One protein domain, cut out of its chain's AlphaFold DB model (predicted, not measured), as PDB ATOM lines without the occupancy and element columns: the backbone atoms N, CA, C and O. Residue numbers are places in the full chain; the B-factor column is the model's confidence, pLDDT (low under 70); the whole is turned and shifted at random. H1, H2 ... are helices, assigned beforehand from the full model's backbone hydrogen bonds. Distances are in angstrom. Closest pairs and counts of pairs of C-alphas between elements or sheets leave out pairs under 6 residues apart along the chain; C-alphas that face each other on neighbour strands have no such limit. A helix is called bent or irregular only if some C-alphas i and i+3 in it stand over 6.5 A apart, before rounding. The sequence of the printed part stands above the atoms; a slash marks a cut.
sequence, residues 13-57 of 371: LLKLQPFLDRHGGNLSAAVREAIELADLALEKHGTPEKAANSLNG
ATOM      1  N   LEU A  13       1.066 -22.681 -27.484       84.12
ATOM      2  CA  LEU A  13       0.661 -22.632 -28.893       84.12
ATOM      3  C   LEU A  13       1.518 -21.651 -29.701       84.12
ATOM      4  O   LEU A  13       1.974 -22.003 -30.787       84.12
ATOM      5  N   LEU A  14       1.829 -20.476 -29.142       86.62
ATOM      6  CA  LEU A  14       2.724 -19.502 -29.778       86.62
ATOM      7  C   LEU A  14       4.126 -20.075 -30.047       86.62
ATOM      8  O   LEU A  14       4.718 -19.789 -31.084       86.62
ATOM      9  N   LYS A  15       4.646 -20.937 -29.163       84.12
ATOM     10  CA  LYS A  15       5.943 -21.613 -29.368       84.12
ATOM     11  C   LYS A  15       5.916 -22.621 -30.523       84.12
ATOM     12  O   LYS A  15       6.959 -22.903 -31.106       84.12
ATOM     13  N   LEU A  16       4.742 -23.156 -30.864       87.12
ATOM     14  CA  LEU A  16       4.550 -24.076 -31.988       87.12
ATOM     15  C   LEU A  16       4.249 -23.357 -33.309       87.12
ATOM     16  O   LEU A  16       4.222 -24.013 -34.352       87.12
ATOM     17  N   GLN A  17       4.059 -22.034 -33.292       88.12
ATOM     18  CA  GLN A  17       3.703 -21.248 -34.473       88.12
ATOM     19  C   GLN A  17       4.640 -21.469 -35.677       88.12
ATOM     20  O   GLN A  17       4.125 -21.702 -36.768       88.12
ATOM     21  N   PRO A  18       5.980 -21.538 -35.520       87.19
ATOM     22  CA  PRO A  18       6.874 -21.791 -36.655       87.19
ATOM     23  C   PRO A  18       6.619 -23.141 -37.349       87.19
ATOM     24  O   PRO A  18       6.708 -23.249 -38.573       87.19
ATOM     25  N   PHE A  19       6.264 -24.174 -36.579       87.19
ATOM     26  CA  PHE A  19       5.909 -25.493 -37.109       87.19
ATOM     27  C   PHE A  19       4.513 -25.486 -37.736       87.19
ATOM     28  O   PHE A  19       4.286 -26.118 -38.767       87.19
ATOM     29  N   LEU A  20       3.571 -24.757 -37.132       86.94
ATOM     30  CA  LEU A  20       2.228 -24.574 -37.677       86.94
ATOM     31  C   LEU A  20       2.272 -23.893 -39.043       86.94
ATOM     32  O   LEU A  20       1.637 -24.386 -39.974       86.94
ATOM     33  N   ASP A  21       3.056 -22.829 -39.184       90.25
ATOM     34  CA  ASP A  21       3.213 -22.100 -40.443       90.25
ATOM     35  C   ASP A  21       3.820 -23.007 -41.526       90.25
ATOM     36  O   ASP A  21       3.335 -23.045 -42.659       90.25
ATOM     37  N   ARG A  22       4.816 -23.827 -41.158       87.62
ATOM     38  CA  ARG A  22       5.455 -24.804 -42.056       87.62
ATOM     39  C   ARG A  22       4.496 -25.897 -42.541       87.62
ATOM     40  O   ARG A  22       4.614 -26.350 -43.677       87.62
ATOM     41  N   HIS A  23       3.542 -26.303 -41.703       88.56
ATOM     42  CA  HIS A  23       2.544 -27.339 -42.009       88.56
ATOM     43  C   HIS A  23       1.166 -26.780 -42.387       88.56
ATOM     44  O   HIS A  23       0.165 -27.498 -42.300       88.56
ATOM     45  N   GLY A  24       1.080 -25.508 -42.791       86.25
ATOM     46  CA  GLY A  24      -0.164 -24.895 -43.272       86.25
ATOM     47  C   GLY A  24      -1.297 -24.889 -42.237       86.25
ATOM     48  O   GLY A  24      -2.453 -25.124 -42.581       86.25
ATOM     49  N   GLY A  25      -0.966 -24.687 -40.960       85.62
ATOM     50  CA  GLY A  25      -1.909 -24.660 -39.839       85.62
ATOM     51  C   GLY A  25      -2.266 -26.035 -39.261       85.62
ATOM     52  O   GLY A  25      -3.110 -26.130 -38.369       85.62
ATOM     53  N   ASN A  26      -1.642 -27.123 -39.728       89.19
ATOM     54  CA  ASN A  26      -1.909 -28.461 -39.203       89.19
ATOM     55  C   ASN A  26      -1.173 -28.722 -37.877       89.19
ATOM     56  O   ASN A  26      -0.019 -29.155 -37.855       89.19
ATOM     57  N   LEU A  27      -1.888 -28.556 -36.761       87.69
ATOM     58  CA  LEU A  27      -1.358 -28.772 -35.409       87.69
ATOM     59  C   LEU A  27      -0.866 -30.204 -35.162       87.69
ATOM     60  O   LEU A  27       0.126 -30.408 -34.471       87.69
ATOM     61  N   SER A  28      -1.517 -31.214 -35.746       87.50
ATOM     62  CA  SER A  28      -1.086 -32.606 -35.567       87.50
ATOM     63  C   SER A  28       0.239 -32.906 -36.267       87.50
ATOM     64  O   SER A  28       0.996 -33.739 -35.779       87.50
ATOM     65  N   ALA A  29       0.506 -32.273 -37.411       85.75
ATOM     66  CA  ALA A  29       1.783 -32.406 -38.108       85.75
ATOM     67  C   ALA A  29       2.891 -31.637 -37.371       85.75
ATOM     68  O   ALA A  29       3.940 -32.211 -37.093       85.75
ATOM     69  N   ALA A  30       2.595 -30.406 -36.940       89.69
ATOM     70  CA  ALA A  30       3.507 -29.573 -36.160       89.69
ATOM     71  C   ALA A  30       3.965 -30.246 -34.852       89.69
ATOM     72  O   ALA A  30       5.154 -30.273 -34.548       89.69
ATOM     73  N   VAL A  31       3.037 -30.850 -34.098       89.12
ATOM     74  CA  VAL A  31       3.370 -31.545 -32.842       89.12
ATOM     75  C   VAL A  31       4.213 -32.801 -33.084       89.12
ATOM     76  O   VAL A  31       5.083 -33.100 -32.273       89.12
ATOM     77  N   ARG A  32       4.003 -33.537 -34.185       88.44
ATOM     78  CA  ARG A  32       4.837 -34.713 -34.497       88.44
ATOM     79  C   ARG A  32       6.267 -34.320 -34.837       88.44
ATOM     80  O   ARG A  32       7.174 -34.922 -34.284       88.44
ATOM     81  N   GLU A  33       6.457 -33.292 -35.662       86.69
ATOM     82  CA  GLU A  33       7.801 -32.790 -35.978       86.69
ATOM     83  C   GLU A  33       8.514 -32.278 -34.717       86.69
ATOM     84  O   GLU A  33       9.686 -32.573 -34.508       86.69
ATOM     85  N   ALA A  34       7.801 -31.583 -33.824       87.50
ATOM     86  CA  ALA A  34       8.370 -31.144 -32.550       87.50
ATOM     87  C   ALA A  34       8.802 -32.324 -31.654       87.50
ATOM     88  O   ALA A  34       9.843 -32.247 -31.005       87.50
ATOM     89  N   ILE A  35       8.033 -33.420 -31.634       86.69
ATOM     90  CA  ILE A  35       8.392 -34.643 -30.899       86.69
ATOM     91  C   ILE A  35       9.603 -35.332 -31.540       86.69
ATOM     92  O   ILE A  35      10.509 -35.719 -30.814       86.69
ATOM     93  N   GLU A  36       9.652 -35.450 -32.868       86.12
ATOM     94  CA  GLU A  36      10.792 -36.046 -33.586       86.12
ATOM     95  C   GLU A  36      12.088 -35.256 -33.351       86.12
ATOM     96  O   GLU A  36      13.145 -35.839 -33.119       86.12
ATOM     97  N   LEU A  37      12.011 -33.922 -33.337       83.06
ATOM     98  CA  LEU A  37      13.151 -33.066 -33.008       83.06
ATOM     99  C   LEU A  37      13.589 -33.209 -31.547       83.06
ATOM    100  O   LEU A  37      14.789 -33.210 -31.268       83.06
ATOM    101  N   ALA A  38      12.639 -33.340 -30.618       82.44
ATOM    102  CA  ALA A  38      12.946 -33.594 -29.216       82.44
ATOM    103  C   ALA A  38      13.612 -34.966 -29.025       82.44
ATOM    104  O   ALA A  38      14.571 -35.067 -28.262       82.44
ATOM    105  N   ASP A  39      13.157 -35.992 -29.745       82.31
ATOM    106  CA  ASP A  39      13.727 -37.342 -29.699       82.31
ATOM    107  C   ASP A  39      15.170 -37.350 -30.226       82.31
ATOM    108  O   ASP A  39      16.079 -37.817 -29.543       82.31
ATOM    109  N   LEU A  40      15.426 -36.687 -31.359       79.19
ATOM    110  CA  LEU A  40      16.778 -36.521 -31.909       79.19
ATOM    111  C   LEU A  40      17.719 -35.780 -30.937       79.19
ATOM    112  O   LEU A  40      18.902 -36.110 -30.809       79.19
ATOM    113  N   ALA A  41      17.207 -34.765 -30.235       74.19
ATOM    114  CA  ALA A  41      17.974 -34.041 -29.225       74.19
ATOM    115  C   ALA A  41      18.267 -34.917 -27.990       74.19
ATOM    116  O   ALA A  41      19.358 -34.832 -27.417       74.19
ATOM    117  N   LEU A  42      17.332 -35.789 -27.603       77.06
ATOM    118  CA  LEU A  42      17.502 -36.742 -26.506       77.06
ATOM    119  C   LEU A  42      18.466 -37.877 -26.859       77.06
ATOM    120  O   LEU A  42      19.309 -38.201 -26.026       77.06
ATOM    121  N   GLU A  43      18.432 -38.421 -28.078       77.25
ATOM    122  CA  GLU A  43      19.418 -39.409 -28.545       77.25
ATOM    123  C   GLU A  43      20.847 -38.857 -28.459       77.25
ATOM    124  O   GLU A  43      21.781 -39.559 -28.070       77.25
ATOM    125  N   LYS A  44      21.020 -37.568 -28.773       70.56
ATOM    126  CA  LYS A  44      22.328 -36.908 -28.770       70.56
ATOM    127  C   LYS A  44      22.825 -36.519 -27.373       70.56
ATOM    128  O   LYS A  44      24.034 -36.510 -27.141       70.56
ATOM    129  N   HIS A  45      21.929 -36.161 -26.452       74.00
ATOM    130  CA  HIS A  45      22.295 -35.559 -25.158       74.00
ATOM    131  C   HIS A  45      21.878 -36.379 -23.922       74.00
ATOM    132  O   HIS A  45      22.226 -36.017 -22.793       74.00
ATOM    133  N   GLY A  46      21.163 -37.489 -24.115       73.81
ATOM    134  CA  GLY A  46      20.785 -38.498 -23.119       73.81
ATOM    135  C   GLY A  46      19.721 -38.080 -22.099       73.81
ATOM    136  O   GLY A  46      19.014 -38.937 -21.582       73.81
ATOM    137  N   THR A  47      19.589 -36.784 -21.793       76.69
ATOM    138  CA  THR A  47      18.632 -36.257 -20.799       76.69
ATOM    139  C   THR A  47      17.951 -34.979 -21.301       76.69
ATOM    140  O   THR A  47      18.611 -34.189 -21.986       76.69
ATOM    141  N   PRO A  48      16.672 -34.738 -20.949       72.50
ATOM    142  CA  PRO A  48      15.943 -33.537 -21.355       72.50
ATOM    143  C   PRO A  48      16.603 -32.238 -20.891       72.50
ATOM    144  O   PRO A  48      16.613 -31.270 -21.648       72.50
ATOM    145  N   GLU A  49      17.210 -32.209 -19.697       69.69
ATOM    146  CA  GLU A  49      17.881 -31.006 -19.189       69.69
ATOM    147  C   GLU A  49      19.117 -30.648 -20.029       69.69
ATOM    148  O   GLU A  49      19.316 -29.488 -20.387       69.69
ATOM    149  N   LYS A  50      19.930 -31.644 -20.411       65.81
ATOM    150  CA  LYS A  50      21.106 -31.421 -21.271       65.81
ATOM    151  C   LYS A  50      20.723 -31.016 -22.694       65.81
ATOM    152  O   LYS A  50      21.426 -30.207 -23.292       65.81
ATOM    153  N   ALA A  51      19.628 -31.564 -23.222       70.25
ATOM    154  CA  ALA A  51      19.098 -31.192 -24.531       70.25
ATOM    155  C   ALA A  51      18.520 -29.764 -24.535       70.25
ATOM    156  O   ALA A  51      18.746 -29.010 -25.474       70.25
ATOM    157  N   ALA A  52      17.822 -29.354 -23.471       66.81
ATOM    158  CA  ALA A  52      17.304 -27.993 -23.343       66.81
ATOM    159  C   ALA A  52      18.433 -26.952 -23.252       66.81
ATOM    160  O   ALA A  52      18.365 -25.906 -23.899       66.81
ATOM    161  N   ASN A  53      19.503 -27.266 -22.515       60.75
ATOM    162  CA  ASN A  53      20.667 -26.388 -22.390       60.75
ATOM    163  C   ASN A  53      21.439 -26.227 -23.711       60.75
ATOM    164  O   ASN A  53      21.981 -25.157 -23.958       60.75
ATOM    165  N   SER A  54      21.466 -27.241 -24.585       60.78
ATOM    166  CA  SER A  54      22.148 -27.140 -25.885       60.78
ATOM    167  C   SER A  54      21.351 -26.370 -26.949       60.78
ATOM    168  O   SER A  54      21.939 -25.894 -27.922       60.78
ATOM    169  N   LEU A  55      20.031 -26.228 -26.776       63.16
ATOM    170  CA  LEU A  55      19.126 -25.578 -27.734       63.16
ATOM    171  C   LEU A  55      18.912 -24.076 -27.475       63.16
ATOM    172  O   LEU A  55      18.564 -23.354 -28.407       63.16
ATOM    173  N   ASN A  56      19.156 -23.581 -26.256       57.53
ATOM    174  CA  ASN A  56      18.920 -22.180 -25.864       57.53
ATOM    175  C   ASN A  56      19.964 -21.160 -26.375       57.53
ATOM    176  O   ASN A  56      19.962 -20.014 -25.935       57.53
ATOM    177  N   GLY A  57      20.781 -21.526 -27.365       42.44
ATOM    178  CA  GLY A  57      21.681 -20.606 -28.059       42.44
ATOM    179  C   GLY A  57      23.114 -20.630 -27.528       42.44
ATOM    180  O   GLY A  57      23.372 -20.342 -26.371       42.44
TER     181      GLY A  57
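AT A GLANCE: This is residues 13 to 57 of the 371 residues of the protein "Elongation factor P maturation arginine rhamnosyltransferase EarP" of Methanosarcinaceae archaeon (UniProt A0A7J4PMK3). One long helix, H2, makes a straight bar, with a short helix at each end, H1 and H3, both turned off to the same side of it like the arms of a wide bracket, with an open gap between them. The printed part has 45 residues with three named helices, in the order H1, H2, H3, and no named strand; the class is all helix. It is only just loose, close to compact, with a radius of gyration of the C-alphas of 11.6 A, and elongated, spanning 31 by 18 by 13 A.

IN THESE COORDINATES: H2, residues 27 to 45, is 26.7 A long, from C-alpha 27 at (-1.358, -28.772, -35.409) to C-alpha 45 at (22.295, -35.559, -25.158). H1 is residues 13 to 22, 14.2 A, and irregular: C-alphas 15 and 18 are 7.3 A apart. H3, residues 48 to 55, is 10.7 A.

HOW THE PARTS SIT: H2 touches H1 with residues 27 to 34 alone, about perpendicular at 80 degrees; their closest C-alphas, Phe 19 and Ala 30, are 4.8 A apart. H2 and H3 touch only at the corner, about perpendicular at 82 degrees, with closest C-alphas His 45 and Ala 51 at 5.4 A. H1 and H3 are apart. Every O i to N i+4 pair is within hydrogen-bond range in H2 and H3, and 4 of 6 in H1.

THE WHOLE: The C-alphas farthest apart, Gly 24 and Gly 46, are 32.1 A apart. The printed part has no cut, and both links are tight. Residues 49 to 50 and 52 to 57 have pLDDT under 70.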